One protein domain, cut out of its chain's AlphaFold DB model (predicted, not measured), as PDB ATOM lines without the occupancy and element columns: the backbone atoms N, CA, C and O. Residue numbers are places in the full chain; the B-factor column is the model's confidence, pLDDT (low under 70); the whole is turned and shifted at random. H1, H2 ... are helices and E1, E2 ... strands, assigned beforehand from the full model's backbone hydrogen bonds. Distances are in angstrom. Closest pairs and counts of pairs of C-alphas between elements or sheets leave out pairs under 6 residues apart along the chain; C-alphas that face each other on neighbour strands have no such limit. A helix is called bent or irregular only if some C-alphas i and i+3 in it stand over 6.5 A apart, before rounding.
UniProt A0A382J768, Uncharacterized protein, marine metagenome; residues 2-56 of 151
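This is residues 2 to 56 of the 151 residues of an uncharacterized protein of marine metagenome (UniProt A0A382J768). A small antiparallel sheet, E1-E2-E3, has the helices H1 and H2 beside it, side by side and running opposite ways; both only graze the sheet. The strands form a meander, each the antiparallel neighbour of the one before. The printed 55 residues, with order H1 E1 E2 E3 H2, are mixed helix and strand and compact, with a radius of gyration of the C-alphas of 10.8 A and spans of 28 by 23 by 15 A.

E2, residues 25 to 31, measures 18.6 A; E3, 34 to 39, 16.6 A; E1, 19 to 21, 6.7 A. H2, 42 to 55, measures 20.8 A and is irregular: C-alphas 43 and 46 are 7.4 A apart. H1, 2 to 8, measures 10.2 A from C-alpha 2 at (36.187, 9.221, 51.418); H2 ends at C-alpha 55 (29.270, 17.662, 51.656).

The hairpin E2 and E3 has N 28 and O 36 within hydrogen-bond range, 2.8 A; the hairpin E1 and E2 has N 27 and O 20, 2.8 A. H1 and H2 touch, closest at the C-alphas of Ile 7 and Ile 48, 6.6 A, at a shallow tilt of 19 degrees. Every O i to N i+4 pair is within range in H1, 8 of 10 in H2.

The C-alphas of Val 16 and Asn 43 are farthest apart, 29.4 A. The printed part has no cut, no link is long, and no printed residue is under 70 in pLDDT.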
ATOM      1  N   LYS A   2      37.110  10.281  51.884       81.69
ATOM      2  CA  LYS A   2      36.187   9.221  51.418       81.69
ATOM      3  C   LYS A   2      34.994   9.777  50.626       81.69
ATOM      4  O   LYS A   2      34.695   9.254  49.562       81.69
ATOM      5  N   ASP A   3      34.402  10.878  51.086       88.38
ATOM      6  CA  ASP A   3      33.251  11.502  50.415       88.38
ATOM      7  C   ASP A   3      33.609  12.036  49.023       88.38
ATOM      8  O   ASP A   3      32.849  11.852  48.079       88.38
ATOM      9  N   VAL A   4      34.810  12.607  48.860       91.31
ATOM     10  CA  VAL A   4      35.304  13.088  47.556       91.31
ATOM     11  C   VAL A   4      35.405  11.940  46.554       91.31
ATOM     12  O   VAL A   4      34.956  12.077  45.423       91.31
ATOM     13  N   VAL A   5      35.942  10.791  46.973       92.19
ATOM     14  CA  VAL A   5      36.064   9.607  46.106       92.19
ATOM     15  C   VAL A   5      34.694   9.095  45.662       92.19
ATOM     16  O   VAL A   5      34.526   8.730  44.501       92.19
ATOM     17  N   ILE A   6      33.714   9.096  46.569       93.56
ATOM     18  CA  ILE A   6      32.338   8.681  46.268       93.56
ATOM     19  C   ILE A   6      31.689   9.652  45.276       93.56
ATOM     20  O   ILE A   6      31.087   9.214  44.302       93.56
ATOM     21  N   ILE A   7      31.834  10.962  45.498       94.94
ATOM     22  CA  ILE A   7      31.233  11.995  44.646       94.94
ATOM     23  C   ILE A   7      31.847  11.987  43.240       94.94
ATOM     24  O   ILE A   7      31.114  12.083  42.261       94.94
ATOM     25  N   LEU A   8      33.174  11.865  43.136       94.19
ATOM     26  CA  LEU A   8      33.898  11.892  41.857       94.19
ATOM     27  C   LEU A   8      33.937  10.534  41.153       94.19
ATOM     28  O   LEU A   8      34.415  10.445  40.022       94.19
ATOM     29  N   ASN A   9      33.472   9.477  41.823       94.06
ATOM     30  CA  ASN A   9      33.534   8.098  41.350       94.06
ATOM     31  C   ASN A   9      34.948   7.694  40.877       94.06
ATOM     32  O   ASN A   9      35.124   7.018  39.862       94.06
ATOM     33  N   THR A  10      35.978   8.191  41.565       94.62
ATOM     34  CA  THR A  10      37.384   7.882  41.288       94.62
ATOM     35  C   THR A  10      38.282   8.343  42.436       94.62
ATOM     36  O   THR A  10      37.890   9.164  43.268       94.62
ATOM     37  N   LEU A  11      39.498   7.803  42.501       94.56
ATOM     38  CA  LEU A  11      40.487   8.177  43.510       94.56
ATOM     39  C   LEU A  11      41.177   9.496  43.149       94.56
ATOM     40  O   LEU A  11      41.463   9.767  41.984       94.56
ATOM     41  N   LEU A  12      41.514  10.284  44.173       95.50
ATOM     42  CA  LEU A  12      42.408  11.428  44.008       95.50
ATOM     43  C   LEU A  12      43.840  10.928  43.747       95.50
ATOM     44  O   LEU A  12      44.301  10.037  44.472       95.50
ATOM     45  N   PRO A  13      44.575  11.492  42.771       96.94
ATOM     46  CA  PRO A  13      46.000  11.222  42.646       96.94
ATOM     47  C   PRO A  13      46.711  11.737  43.900       96.94
ATOM     48  O   PRO A  13      46.562  12.900  44.269       96.94
ATOM     49  N   ILE A  14      47.475  10.869  44.561       95.31
ATOM     50  CA  ILE A  14      48.314  11.225  45.722       95.31
ATOM     51  C   ILE A  14      49.806  11.184  45.392       95.31
ATOM     52  O   ILE A  14      50.620  11.738  46.127       95.31
ATOM     53  N   GLU A  15      50.171  10.524  44.292       96.94
ATOM     54  CA  GLU A  15      51.527  10.581  43.773       96.94
ATOM     55  C   GLU A  15      51.751  11.952  43.128       96.94
ATOM     56  O   GLU A  15      50.941  12.410  42.315       96.94
ATOM     57  N   VAL A  16      52.861  12.598  43.488       97.19
ATOM     58  CA  VAL A  16      53.246  13.899  42.937       97.19
ATOM     59  C   VAL A  16      53.257  13.862  41.414       97.19
ATOM     60  O   VAL A  16      53.706  12.886  40.812       97.19
ATOM     61  N   ASN A  17      52.808  14.949  40.785       98.00
ATOM     62  CA  ASN A  17      52.871  15.112  39.332       98.00
ATOM     63  C   ASN A  17      52.150  13.999  38.544       98.00
ATOM     64  O   ASN A  17      52.579  13.616  37.453       98.00
ATOM     65  N   THR A  18      51.024  13.502  39.070       98.38
ATOM     66  CA  THR A  18      50.167  12.531  38.375       98.38
ATOM     67  C   THR A  18      48.726  13.008  38.199       98.38
ATOM     68  O   THR A  18      48.263  13.963  38.824       98.38
ATOM     69  N   SER A  19      48.001  12.327  37.318       98.12
ATOM     70  CA  SER A  19      46.564  12.470  37.129       98.12
ATOM     71  C   SER A  19      45.870  11.109  37.157       98.12
ATOM     72  O   SER A  19      46.477  10.075  36.873       98.12
ATOM     73  N   VAL A  20      44.584  11.117  37.498       97.12
ATOM     74  CA  VAL A  20      43.677   9.965  37.412       97.12
ATOM     75  C   VAL A  20      42.459  10.401  36.607       97.12
ATOM     76  O   VAL A  20      41.982  11.518  36.777       97.12
ATOM     77  N   ALA A  21      41.947   9.543  35.731       94.56
ATOM     78  CA  ALA A  21      40.757   9.833  34.936       94.56
ATOM     79  C   ALA A  21      39.752   8.684  35.005       94.56
ATOM     80  O   ALA A  21      40.132   7.523  35.170       94.56
ATOM     81  N   ASN A  22      38.477   9.020  34.853       92.44
ATOM     82  CA  ASN A  22      37.408   8.089  34.514       92.44
ATOM     83  C   ASN A  22      36.743   8.559  33.204       92.44
ATOM     84  O   ASN A  22      37.315   9.369  32.470       92.44
ATOM     85  N   ASN A  23      35.565   8.029  32.875       89.06
ATOM     86  CA  ASN A  23      34.872   8.391  31.635       89.06
ATOM     87  C   ASN A  23      34.406   9.858  31.623       89.06
ATOM     88  O   ASN A  23      34.357  10.478  30.562       89.06
ATOM     89  N   ASP A  24      34.104  10.418  32.792       90.94
ATOM     90  CA  ASP A  24      33.425  11.707  32.926       90.94
ATOM     91  C   ASP A  24      34.397  12.860  33.193       90.94
ATOM     92  O   ASP A  24      34.174  13.987  32.747       90.94
ATOM     93  N   LEU A  25      35.488  12.589  33.914       94.75
ATOM     94  CA  LEU A  25      36.416  13.609  34.383       94.75
ATOM     95  C   LEU A  25      37.858  13.112  34.506       94.75
ATOM     96  O   LEU A  25      38.156  11.916  34.557       94.75
ATOM     97  N   LYS A  26      38.768  14.077  34.606       96.06
ATOM     98  CA  LYS A  26      40.175  13.900  34.949       96.06
ATOM     99  C   LYS A  26      40.505  14.745  36.174       96.06
ATOM    100  O   LYS A  26      40.166  15.922  36.235       96.06
ATOM    101  N   ILE A  27      41.202  14.149  37.130       97.62
ATOM    102  CA  ILE A  27      41.708  14.800  38.333       97.62
ATOM    103  C   ILE A  27      43.217  14.930  38.199       97.62
ATOM    104  O   ILE A  27      43.921  13.938  38.005       97.62
ATOM    105  N   ILE A  28      43.711  16.155  38.303       98.31
ATOM    106  CA  ILE A  28      45.107  16.520  38.105       98.31
ATOM    107  C   ILE A  28      45.684  16.978  39.442       98.31
ATOM    108  O   ILE A  28      45.123  17.855  40.095       98.31
ATOM    109  N   TRP A  29      46.804  16.386  39.851       98.38
ATOM    110  CA  TRP A  29      47.526  16.792  41.051       98.38
ATOM    111  C   TRP A  29      48.200  18.159  40.851       98.38
ATOM    112  O   TRP A  29      48.939  18.343  39.881       98.38
ATOM    113  N   LEU A  30      47.971  19.099  41.772       97.88
ATOM    114  CA  LEU A  30      48.648  20.405  41.805       97.88
ATOM    115  C   LEU A  30      49.570  20.552  43.020       97.88
ATOM    116  O   LEU A  30      50.600  21.223  42.940       97.88
ATOM    117  N   GLY A  31      49.228  19.896  44.125       97.00
ATOM    118  CA  GLY A  31      49.984  19.936  45.366       97.00
ATOM    119  C   GLY A  31      49.500  18.873  46.354       97.00
ATOM    120  O   GLY A  31      48.519  18.180  46.087       97.00
ATOM    121  N   PRO A  32      50.154  18.734  47.521       95.31
ATOM    122  CA  PRO A  32      49.790  17.731  48.529       95.31
ATOM    123  C   PRO A  32      48.323  17.788  48.990       95.31
ATOM    124  O   PRO A  32      47.782  16.784  49.448       95.31
ATOM    125  N   ASN A  33      47.696  18.957  48.879       94.94
ATOM    126  CA  ASN A  33      46.322  19.245  49.276       94.94
ATOM    127  C   ASN A  33      45.543  20.022  48.196       94.94
ATOM    128  O   ASN A  33      44.548  20.670  48.519       94.94
ATOM    129  N   GLU A  34      45.983  19.978  46.934       97.31
ATOM    130  CA  GLU A  34      45.381  20.751  45.844       97.31
ATOM    131  C   GLU A  34      45.243  19.913  44.567       97.31
ATOM    132  O   GLU A  34      46.194  19.268  44.108       97.31
ATOM    133  N   TRP A  35      44.049  19.956  43.971       97.69
ATOM    134  CA  TRP A  35      43.705  19.228  42.752       97.69
ATOM    135  C   TRP A  35      42.894  20.103  41.801       97.69
ATOM    136  O   TRP A  35      42.058  20.896  42.231       97.69
ATOM    137  N   LEU A  36      43.094  19.894  40.501       97.44
ATOM    138  CA  LEU A  36      42.252  20.444  39.443       97.44
ATOM    139  C   LEU A  36      41.383  19.331  38.860       97.44
ATOM    140  O   LEU A  36      41.900  18.289  38.459       97.44
ATOM    141  N   ILE A  37      40.075  19.559  38.790       96.31
ATOM    142  CA  ILE A  37      39.124  18.621  38.190       96.31
ATOM    143  C   ILE A  37      38.700  19.181  36.834       96.31
ATOM    144  O   ILE A  37      38.149  20.275  36.750       96.31
ATOM    145  N   GLN A  38      38.974  18.426  35.777       95.19
ATOM    146  CA  GLN A  38      38.566  18.719  34.409       95.19
ATOM    147  C   GLN A  38      37.438  17.769  34.018       95.19
ATOM    148  O   GLN A  38      37.618  16.554  34.039       95.19
ATOM    149  N   PHE A  39      36.294  18.319  33.629       93.56
ATOM    150  CA  PHE A  39      35.156  17.544  33.144       93.56
ATOM    151  C   PHE A  39      35.260  17.369  31.628       93.56
ATOM    152  O   PHE A  39      35.545  18.323  30.908       93.56
ATOM    153  N   ASN A  40      35.035  16.147  31.145       84.19
ATOM    154  CA  ASN A  40      34.994  15.840  29.713       84.19
ATOM    155  C   ASN A  40      33.611  16.137  29.109       84.19
ATOM    156  O   ASN A  40      33.498  16.326  27.900       84.19
ATOM    157  N   ILE A  41      32.564  16.154  29.944       76.94
ATOM    158  CA  ILE A  41      31.170  16.396  29.560       76.94
ATOM    159  C   ILE A  41      30.556  17.384  30.563       76.94
ATOM    160  O   ILE A  41      30.605  17.162  31.771       76.94
ATOM    161  N   GLU A  42      29.966  18.478  30.071       73.38
ATOM    162  CA  GLU A  42      29.442  19.564  30.920       73.38
ATOM    163  C   GLU A  42      28.255  19.148  31.805       73.38
ATOM    164  O   GLU A  42      28.025  19.742  32.858       73.38
ATOM    165  N   ASN A  43      27.510  18.110  31.417       82.44
ATOM    166  CA  ASN A  43      26.244  17.737  32.055       82.44
ATOM    167  C   ASN A  43      26.365  17.283  33.521       82.44
ATOM    168  O   ASN A  43      25.350  17.244  34.208       82.44
ATOM    169  N   GLN A  44      27.566  16.953  34.009       85.69
ATOM    170  CA  GLN A  44      27.787  16.530  35.397       85.69
ATOM    171  C   GLN A  44      28.432  17.604  36.282       85.69
ATOM    172  O   GLN A  44      28.496  17.427  37.501       85.69
ATOM    173  N   PHE A  45      28.911  18.711  35.700       92.44
ATOM    174  CA  PHE A  45      29.684  19.715  36.432       92.44
ATOM    175  C   PHE A  45      28.895  20.302  37.608       92.44
ATOM    176  O   PHE A  45      29.349  20.234  38.747       92.44
ATOM    177  N   GLN A  46      27.694  20.827  37.343       92.94
ATOM    178  CA  GLN A  46      26.883  21.520  38.353       92.94
ATOM    179  C   GLN A  46      26.478  20.599  39.510       92.94
ATOM    180  O   GLN A  46      26.548  20.993  40.677       92.94
ATOM    181  N   ASP A  47      26.121  19.353  39.197       93.81
ATOM    182  CA  ASP A  47      25.725  18.355  40.190       93.81
ATOM    183  C   ASP A  47      26.898  17.962  41.090       93.81
ATOM    184  O   ASP A  47      26.762  17.921  42.316       93.81
ATOM    185  N   ILE A  48      28.062  17.675  40.501       94.94
ATOM    186  CA  ILE A  48      29.263  17.304  41.254       94.94
ATOM    187  C   ILE A  48      29.767  18.493  42.073       94.94
ATOM    188  O   ILE A  48      30.057  18.332  43.258       94.94
ATOM    189  N   PHE A  49      29.818  19.689  41.486       95.56
ATOM    190  CA  PHE A  49      30.238  20.911  42.167       95.56
ATOM    191  C   PHE A  49      29.364  21.203  43.395       95.56
ATOM    192  O   PHE A  49      29.885  21.361  44.500       95.56
ATOM    193  N   SER A  50      28.037  21.154  43.236       95.69
ATOM    194  CA  SER A  50      27.087  21.370  44.336       95.69
ATOM    195  C   SER A  50      27.214  20.308  45.435       95.69
ATOM    196  O   SER A  50      27.158  20.628  46.626       95.69
ATOM    197  N   LYS A  51      27.424  19.033  45.070       96.50
ATOM    198  CA  LYS A  51      27.658  17.947  46.042       96.50
ATOM    199  C   LYS A  51      28.955  18.145  46.817       96.50
ATOM    200  O   LYS A  51      28.955  17.969  48.033       96.50
ATOM    201  N   LEU A  52      30.043  18.531  46.150       96.00
ATOM    202  CA  LEU A  52      31.315  18.823  46.815       96.00
ATOM    203  C   LEU A  52      31.162  19.983  47.807       96.00
ATOM    204  O   LEU A  52      31.571  19.847  48.955       96.00
ATOM    205  N   GLN A  53      30.522  21.083  47.405       95.81
ATOM    206  CA  GLN A  53      30.320  22.243  48.280       95.81
ATOM    207  C   GLN A  53      29.435  21.941  49.497       95.81
ATOM    208  O   GLN A  53      29.712  22.429  50.588       95.81
ATOM    209  N   SER A  54      28.379  21.145  49.322       95.44
ATOM    210  CA  SER A  54      27.438  20.819  50.403       95.44
ATOM    211  C   SER A  54      27.926  19.713  51.342       95.44
ATOM    212  O   SER A  54      27.500  19.669  52.494       95.44
ATOM    213  N   THR A  55      28.805  18.821  50.872       96.06
ATOM    214  CA  THR A  55      29.270  17.662  51.656       96.06
ATOM    215  C   THR A  55      30.561  17.947  52.421       96.06
ATOM    216  O   THR A  55      30.776  17.388  53.496       96.06
ATOM    217  N   LEU A  56      31.453  18.776  51.873       94.31
ATOM    218  CA  LEU A  56      32.763  19.020  52.472       94.31
ATOM    219  C   LEU A  56      32.706  20.099  53.560       94.31
ATOM    220  O   LEU A  56      31.946  21.057  53.465       94.31
TER     221      LEU A  56